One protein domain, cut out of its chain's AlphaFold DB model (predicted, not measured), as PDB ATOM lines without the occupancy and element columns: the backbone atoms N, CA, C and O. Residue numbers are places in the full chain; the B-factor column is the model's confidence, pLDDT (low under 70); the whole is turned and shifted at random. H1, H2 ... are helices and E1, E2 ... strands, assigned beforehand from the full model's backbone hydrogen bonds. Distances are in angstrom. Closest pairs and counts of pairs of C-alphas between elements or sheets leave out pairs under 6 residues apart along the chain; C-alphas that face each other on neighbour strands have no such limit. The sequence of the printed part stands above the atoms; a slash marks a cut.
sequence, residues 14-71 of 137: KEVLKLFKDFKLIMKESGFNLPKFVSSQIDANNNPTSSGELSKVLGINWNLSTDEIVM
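What this domain is: This is residues 14 to 71 of the 137 residues of an uncharacterized protein of Amphimedon queenslandica (UniProt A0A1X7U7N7). A single helix, H1, and a small sheet of three strands, E1, E2 and E3, sit at opposite ends of the model, joined by a long looping link, residues 30 to 53; the helix does not pack on the sheet, and residues 26 to 31, at the end of H1 and the start of the link, stick out. The printed part has 58 residues with one named helix and then three named strands, in the order H1, E1, E2, E3, and the sheet runs E1, E2, E3, all antiparallel. The class is mixed, helices and strands, though under half of the residues are in named elements. The whole is only just loose, close to compact, with a radius of gyration of the C-alphas of 12.8 A and spans of 37 by 27 by 16 A.

How they stand to each other: H1, residues 14 to 29, is not on the sheet, with 0 pairs of C-alphas within 10 A. In its backbone every O i to N i+4 pair is within hydrogen-bond range. E1, residues 54 to 57, and E2, residues 60 to 63, form a hairpin with a tight link, antiparallel at 137 degrees between their directions. N 55 and O 62 are within hydrogen-bond range at 3.0 A, and N 62 and O 55 at 2.7 A. E3, residues 68 to 70, forms a second hairpin with E2, antiparallel at 134 degrees, with N 63 and O 68 at 2.8 A. The three strands are a meander, each the antiparallel neighbour of the one before, with E1 and E3 as edge strands. H1 is apart from E2 and E3.

Where its parts are: H1 is 22.8 A long and begins at C-alpha 14, (-35.278, 14.373, 733.480). E1 measures 9.6 A, E2 9.9 A and E3 6.1 A, ending at C-alpha 70, (-12.548, 24.788, 723.802).

The domain as a whole: The C-alphas farthest apart, those of Glu 29 and Met 71, are 37.4 A apart. Residues 26 to 31, of which 26 to 29 belong to H1, stand free. The printed part has no cut. The link from H1 to E1 is long, with 24 residues. Confidence is low, under 70, at residue 35 and residues 41 to 53.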
ATOM      1  N   LYS A  14     -33.877  14.706 733.783       84.25
ATOM      2  CA  LYS A  14     -35.278  14.373 733.480       84.25
ATOM      3  C   LYS A  14     -35.919  15.378 732.518       84.25
ATOM      4  O   LYS A  14     -36.649  14.974 731.615       84.25
ATOM      5  N   GLU A  15     -35.653  16.669 732.701       85.81
ATOM      6  CA  GLU A  15     -36.133  17.718 731.797       85.81
ATOM      7  C   GLU A  15     -35.438  17.647 730.437       85.81
ATOM      8  O   GLU A  15     -36.110  17.771 729.418       85.81
ATOM      9  N   VAL A  16     -34.129  17.369 730.405       82.88
ATOM     10  CA  VAL A  16     -33.382  17.161 729.151       82.88
ATOM     11  C   VAL A  16     -33.955  15.974 728.368       82.88
ATOM     12  O   VAL A  16     -34.185  16.076 727.165       82.88
ATOM     13  N   LEU A  17     -34.263  14.860 729.041       83.31
ATOM     14  CA  LEU A  17     -34.876  13.691 728.404       83.31
ATOM     15  C   LEU A  17     -36.281  13.993 727.866       83.31
ATOM     16  O   LEU A  17     -36.648  13.507 726.795       83.31
ATOM     17  N   LYS A  18     -37.076  14.779 728.601       87.44
ATOM     18  CA  LYS A  18     -38.391  15.227 728.131       87.44
ATOM     19  C   LYS A  18     -38.242  16.092 726.880       87.44
ATOM     20  O   LYS A  18     -38.868  15.792 725.871       87.44
ATOM     21  N   LEU A  19     -37.354  17.084 726.930       86.69
ATOM     22  CA  LEU A  19     -37.063  17.965 725.806       86.69
ATOM     23  C   LEU A  19     -36.659  17.163 724.563       86.69
ATOM     24  O   LEU A  19     -37.211  17.392 723.496       86.69
ATOM     25  N   PHE A  20     -35.766  16.179 724.707       83.75
ATOM     26  CA  PHE A  20     -35.365  15.291 723.612       83.75
ATOM     27  C   PHE A  20     -36.553  14.550 722.982       83.75
ATOM     28  O   PHE A  20     -36.680  14.508 721.755       83.75
ATOM     29  N   LYS A  21     -37.431  13.966 723.806       86.25
ATOM     30  CA  LYS A  21     -38.607  13.223 723.330       86.25
ATOM     31  C   LYS A  21     -39.593  14.130 722.599       86.25
ATOM     32  O   LYS A  21     -40.031  13.770 721.508       86.25
ATOM     33  N   ASP A  22     -39.884  15.292 723.173       89.44
ATOM     34  CA  ASP A  22     -40.804  16.273 722.595       89.44
ATOM     35  C   ASP A  22     -40.259  16.778 721.248       89.44
ATOM     36  O   ASP A  22     -40.970  16.783 720.245       89.44
ATOM     37  N   PHE A  23     -38.960  17.093 721.178       86.62
ATOM     38  CA  PHE A  23     -38.319  17.558 719.946       86.62
ATOM     39  C   PHE A  23     -38.339  16.497 718.839       86.62
ATOM     40  O   PHE A  23     -38.654  16.789 717.687       86.62
ATOM     41  N   LYS A  24     -38.038  15.241 719.190       84.69
ATOM     42  CA  LYS A  24     -38.062  14.118 718.246       84.69
ATOM     43  C   LYS A  24     -39.465  13.864 717.694       84.69
ATOM     44  O   LYS A  24     -39.595  13.514 716.522       84.69
ATOM     45  N   LEU A  25     -40.499  14.036 718.520       89.88
ATOM     46  CA  LEU A  25     -41.892  13.914 718.096       89.88
ATOM     47  C   LEU A  25     -42.270  15.028 717.114       89.88
ATOM     48  O   LEU A  25     -42.698  14.721 716.007       89.88
ATOM     49  N   ILE A  26     -42.029  16.290 717.479       90.19
ATOM     50  CA  ILE A  26     -42.374  17.460 716.654       90.19
ATOM     51  C   ILE A  26     -41.690  17.396 715.283       90.19
ATOM     52  O   ILE A  26     -42.332  17.616 714.255       90.19
ATOM     53  N   MET A  27     -40.396  17.056 715.250       87.50
ATOM     54  CA  MET A  27     -39.650  16.921 713.994       87.50
ATOM     55  C   MET A  27     -40.246  15.822 713.114       87.50
ATOM     56  O   MET A  27     -40.465  16.047 711.924       87.50
ATOM     57  N   LYS A  28     -40.596  14.672 713.704       89.75
ATOM     58  CA  LYS A  28     -41.222  13.558 712.985       89.75
ATOM     59  C   LYS A  28     -42.602  13.925 712.431       89.75
ATOM     60  O   LYS A  28     -42.880  13.607 711.279       89.75
ATOM     61  N   GLU A  29     -43.452  14.577 713.225       93.19
ATOM     62  CA  GLU A  29     -44.782  15.041 712.794       93.19
ATOM     63  C   GLU A  29     -44.691  16.066 711.661       93.19
ATOM     64  O   GLU A  29     -45.520  16.074 710.755       93.19
ATOM     65  N   SER A  30     -43.632  16.871 711.670       90.31
ATOM     66  CA  SER A  30     -43.346  17.863 710.633       90.31
ATOM     67  C   SER A  30     -42.658  17.272 709.390       90.31
ATOM     68  O   SER A  30     -42.310  18.012 708.475       90.31
ATOM     69  N   GLY A  31     -42.443  15.950 709.335       91.12
ATOM     70  CA  GLY A  31     -41.813  15.266 708.201       91.12
ATOM     71  C   GLY A  31     -40.282  15.338 708.163       91.12
ATOM     72  O   GLY A  31     -39.677  14.924 707.176       91.12
ATOM     73  N   PHE A  32     -39.636  15.825 709.224       85.75
ATOM     74  CA  PHE A  32     -38.181  15.897 709.334       85.75
ATOM     75  C   PHE A  32     -37.616  14.692 710.088       85.75
ATOM     76  O   PHE A  32     -38.104  14.291 711.147       85.75
ATOM     77  N   ASN A  33     -36.523  14.132 709.569       79.19
ATOM     78  CA  ASN A  33     -35.712  13.173 710.308       79.19
ATOM     79  C   ASN A  33     -34.631  13.930 711.090       79.19
ATOM     80  O   ASN A  33     -33.994  14.818 710.531       79.19
ATOM     81  N   LEU A  34     -34.409  13.571 712.358       74.06
ATOM     82  CA  LEU A  34     -33.371  14.167 713.201       74.06
ATOM     83  C   LEU A  34     -32.174  13.198 713.277       74.06
ATOM     84  O   LEU A  34     -32.183  12.292 714.114       74.06
ATOM     85  N   PRO A  35     -31.164  13.327 712.392       67.50
ATOM     86  CA  PRO A  35     -30.118  12.316 712.230       67.50
ATOM     87  C   PRO A  35     -29.071  12.337 713.347       67.50
ATOM     88  O   PRO A  35     -28.387  11.339 713.561       67.50
ATOM     89  N   LYS A  36     -28.927  13.464 714.053       73.06
ATOM     90  CA  LYS A  36     -27.910  13.660 715.084       73.06
ATOM     91  C   LYS A  36     -28.502  14.405 716.274       73.06
ATOM     92  O   LYS A  36     -29.161  15.425 716.108       73.06
ATOM     93  N   PHE A  37     -28.243  13.895 717.472       75.50
ATOM     94  CA  PHE A  37     -28.535  14.571 718.730       75.50
ATOM     95  C   PHE A  37     -27.421  14.241 719.715       75.50
ATOM     96  O   PHE A  37     -27.011  13.087 719.826       75.50
ATOM     97  N   VAL A  38     -26.926  15.265 720.399       75.62
ATOM     98  CA  VAL A  38     -25.763  15.200 721.283       75.62
ATOM     99  C   VAL A  38     -26.163  15.772 722.640       75.62
ATOM    100  O   VAL A  38     -26.851  16.789 722.693       75.62
ATOM    101  N   SER A  39     -25.767  15.116 723.731       74.31
ATOM    102  CA  SER A  39     -26.058  15.570 725.094       74.31
ATOM    103  C   SER A  39     -24.957  15.148 726.063       74.31
ATOM    104  O   SER A  39     -24.353  14.084 725.914       74.31
ATOM    105  N   SER A  40     -24.727  15.984 727.076       70.31
ATOM    106  CA  SER A  40     -23.747  15.764 728.142       70.31
ATOM    107  C   SER A  40     -24.181  14.723 729.181       70.31
ATOM    108  O   SER A  40     -23.353  14.304 729.982       70.31
ATOM    109  N   GLN A  41     -25.456  14.302 729.195       69.56
ATOM    110  CA  GLN A  41     -26.052  13.637 730.367       69.56
ATOM    111  C   GLN A  41     -26.920  12.381 730.111       69.56
ATOM    112  O   GLN A  41     -27.557  11.946 731.067       69.56
ATOM    113  N   ILE A  42     -27.035  11.786 728.904       66.31
ATOM    114  CA  ILE A  42     -28.004  10.665 728.723       66.31
ATOM    115  C   ILE A  42     -27.395   9.314 728.367       66.31
ATOM    116  O   ILE A  42     -26.971   9.093 727.242       66.31
ATOM    117  N   ASP A  43     -27.525   8.354 729.271       53.81
ATOM    118  CA  ASP A  43     -27.124   6.957 729.133       53.81
ATOM    119  C   ASP A  43     -28.084   6.015 729.912       53.81
ATOM    120  O   ASP A  43     -29.243   6.356 730.159       53.81
ATOM    121  N   ALA A  44     -27.619   4.784 730.175       53.69
ATOM    122  CA  ALA A  44     -28.210   3.621 730.862       53.69
ATOM    123  C   ALA A  44     -29.648   3.176 730.528       53.69
ATOM    124  O   ALA A  44     -30.092   2.196 731.122       53.69
ATOM    125  N   ASN A  45     -30.355   3.843 729.607       55.72
ATOM    126  CA  ASN A  45     -31.323   3.298 728.637       55.72
ATOM    127  C   ASN A  45     -32.329   4.398 728.216       55.72
ATOM    128  O   ASN A  45     -33.490   4.409 728.614       55.72
ATOM    129  N   ASN A  46     -32.042   5.310 727.301       54.97
ATOM    130  CA  ASN A  46     -31.840   4.891 725.918       54.97
ATOM    131  C   ASN A  46     -31.648   6.130 725.022       54.97
ATOM    132  O   ASN A  46     -32.414   6.348 724.080       54.97
ATOM    133  N   ASN A  47     -30.565   6.861 725.326       58.28
ATOM    134  CA  ASN A  47     -29.739   7.689 724.423       58.28
ATOM    135  C   ASN A  47     -30.325   9.077 724.081       58.28
ATOM    136  O   ASN A  47     -31.548   9.178 723.987       58.28
ATOM    137  N   PRO A  48     -29.528  10.146 723.822       54.81
ATOM    138  CA  PRO A  48     -28.110  10.158 723.392       54.81
ATOM    139  C   PRO A  48     -27.088  10.679 724.420       54.81
ATOM    140  O   PRO A  48     -27.357  11.647 725.125       54.81
ATOM    141  N   THR A  49     -25.885  10.096 724.410       63.28
ATOM    142  CA  THR A  49     -24.696  10.519 725.177       63.28
ATOM    143  C   THR A  49     -23.572  10.917 724.229       63.28
ATOM    144  O   THR A  49     -23.395  10.283 723.194       63.28
ATOM    145  N   SER A  50     -22.736  11.867 724.640       57.44
ATOM    146  CA  SER A  50     -21.306  11.830 724.312       57.44
ATOM    147  C   SER A  50     -20.508  12.387 725.491       57.44
ATOM    148  O   SER A  50     -20.079  13.541 725.522       57.44
ATOM    149  N   SER A  51     -20.391  11.552 726.525       53.50
ATOM    150  CA  SER A  51     -19.590  11.808 727.720       53.50
ATOM    151  C   SER A  51     -18.103  11.702 727.380       53.50
ATOM    152  O   SER A  51     -17.638  10.638 726.977       53.50
ATOM    153  N   GLY A  52     -17.364  12.798 727.556       55.81
ATOM    154  CA  GLY A  52     -15.919  12.856 727.306       55.81
ATOM    155  C   GLY A  52     -15.513  13.146 725.857       55.81
ATOM    156  O   GLY A  52     -14.318  13.201 725.580       55.81
ATOM    157  N   GLU A  53     -16.463  13.363 724.941       67.00
ATOM    158  CA  GLU A  53     -16.159  13.731 723.552       67.00
ATOM    159  C   GLU A  53     -16.238  15.249 723.336       67.00
ATOM    160  O   GLU A  53     -17.141  15.931 723.826       67.00
ATOM    161  N   LEU A  54     -15.297  15.775 722.546       77.12
ATOM    162  CA  LEU A  54     -15.387  17.115 721.973       77.12
ATOM    163  C   LEU A  54     -16.446  17.098 720.867       77.12
ATOM    164  O   LEU A  54     -16.265  16.444 719.838       77.12
ATOM    165  N   SER A  55     -17.531  17.843 721.056       82.12
ATOM    166  CA  SER A  55     -18.521  18.077 720.002       82.12
ATOM    167  C   SER A  55     -18.274  19.427 719.342       82.12
ATOM    168  O   SER A  55     -17.749  20.340 719.971       82.12
ATOM    169  N   LYS A  56     -18.663  19.585 718.076       80.25
ATOM    170  CA  LYS A  56     -18.676  20.898 717.427       80.25
ATOM    171  C   LYS A  56     -20.066  21.502 717.516       80.25
ATOM    172  O   LYS A  56     -21.028  20.875 717.085       80.25
ATOM    173  N   VAL A  57     -20.138  22.727 718.020       79.62
ATOM    174  CA  VAL A  57     -21.334  23.569 718.020       79.62
ATOM    175  C   VAL A  57     -20.957  24.895 717.385       79.62
ATOM    176  O   VAL A  57     -19.989  25.526 717.801       79.62
ATOM    177  N   LEU A  58     -21.678  25.291 716.331       77.81
ATOM    178  CA  LEU A  58     -21.384  26.514 715.570       77.81
ATOM    179  C   LEU A  58     -19.933  26.565 715.047       77.81
ATOM    180  O   LEU A  58     -19.336  27.628 714.933       77.81
ATOM    181  N   GLY A  59     -19.328  25.407 714.763       77.62
ATOM    182  CA  GLY A  59     -17.932  25.309 714.319       77.62
ATOM    183  C   GLY A  59     -16.874  25.415 715.427       77.62
ATOM    184  O   GLY A  59     -15.687  25.304 715.122       77.62
ATOM    185  N   ILE A  60     -17.276  25.566 716.691       81.44
ATOM    186  CA  ILE A  60     -16.385  25.641 717.856       81.44
ATOM    187  C   ILE A  60     -16.458  24.334 718.637       81.44
ATOM    188  O   ILE A  60     -17.518  23.712 718.713       81.44
ATOM    189  N   ASN A  61     -15.336  23.900 719.212       86.75
ATOM    190  CA  ASN A  61     -15.344  22.709 720.047       86.75
ATOM    191  C   ASN A  61     -15.990  23.021 721.405       86.75
ATOM    192  O   ASN A  61     -15.672  24.019 722.046       86.75
ATOM    193  N   TRP A  62     -16.866  22.136 721.856       85.88
ATOM    194  CA  TRP A  62     -17.500  22.156 723.163       85.88
ATOM    195  C   TRP A  62     -17.159  20.854 723.875       85.88
ATOM    196  O   TRP A  62     -17.429  19.760 723.364       85.88
ATOM    197  N   ASN A  63     -16.525  20.977 725.036       85.75
ATOM    198  CA  ASN A  63     -16.303  19.868 725.939       85.75
ATOM    199  C   ASN A  63     -17.572  19.642 726.763       85.75
ATOM    200  O   ASN A  63     -17.912  20.426 727.646       85.75
ATOM    201  N   LEU A  64     -18.262  18.546 726.470       80.62
ATOM    202  CA  LEU A  64     -19.543  18.228 727.089       80.62
ATOM    203  C   LEU A  64     -19.419  17.753 728.538       80.62
ATOM    204  O   LEU A  64     -20.412  17.796 729.259       80.62
ATOM    205  N   SER A  65     -18.244  17.276 728.969       80.00
ATOM    206  CA  SER A  65     -18.057  16.810 730.348       80.00
ATOM    207  C   SER A  65     -17.772  17.957 731.313       80.00
ATOM    208  O   SER A  65     -18.273  17.932 732.434       80.00
ATOM    209  N   THR A  66     -16.997  18.954 730.882       83.62
ATOM    210  CA  THR A  66     -16.682  20.145 731.688       83.62
ATOM    211  C   THR A  66     -17.626  21.315 731.436       83.62
ATOM    212  O   THR A  66     -17.598  22.276 732.195       83.62
ATOM    213  N   ASP A  67     -18.484  21.216 730.417       81.44
ATOM    214  CA  ASP A  67     -19.345  22.302 729.943       81.44
ATOM    215  C   ASP A  67     -18.546  23.549 729.513       81.44
ATOM    216  O   ASP A  67     -18.891  24.690 729.814       81.44
ATOM    217  N   GLU A  68     -17.442  23.331 728.796       85.25
ATOM    218  CA  GLU A  68     -16.508  24.392 728.405       85.25
ATOM    219  C   GLU A  68     -16.374  24.514 726.890       85.25
ATOM    220  O   GLU A  68     -16.201  23.529 726.167       85.25
ATOM    221  N   ILE A  69     -16.374  25.750 726.395       85.94
ATOM    222  CA  ILE A  69     -15.965  26.045 725.023       85.94
ATOM    223  C   ILE A  69     -14.441  25.904 724.931       85.94
ATOM    224  O   ILE A  69     -13.703  26.559 725.663       85.94
ATOM    225  N   VAL A  70     -13.969  25.075 724.002       86.12
ATOM    226  CA  VAL A  70     -12.548  24.788 723.802       86.12
ATOM    227  C   VAL A  70     -12.077  25.388 722.484       86.12
ATOM    228  O   VAL A  70     -12.592  25.080 721.408       86.12
ATOM    229  N   MET A  71     -11.036  26.212 722.562       83.12
ATOM    230  CA  MET A  71     -10.393  26.819 721.405       83.12
ATOM    231  C   MET A  71      -8.886  26.581 721.475       83.12
ATOM    232  O   MET A  71      -8.234  26.994 722.431       83.12
TER     233      MET A  71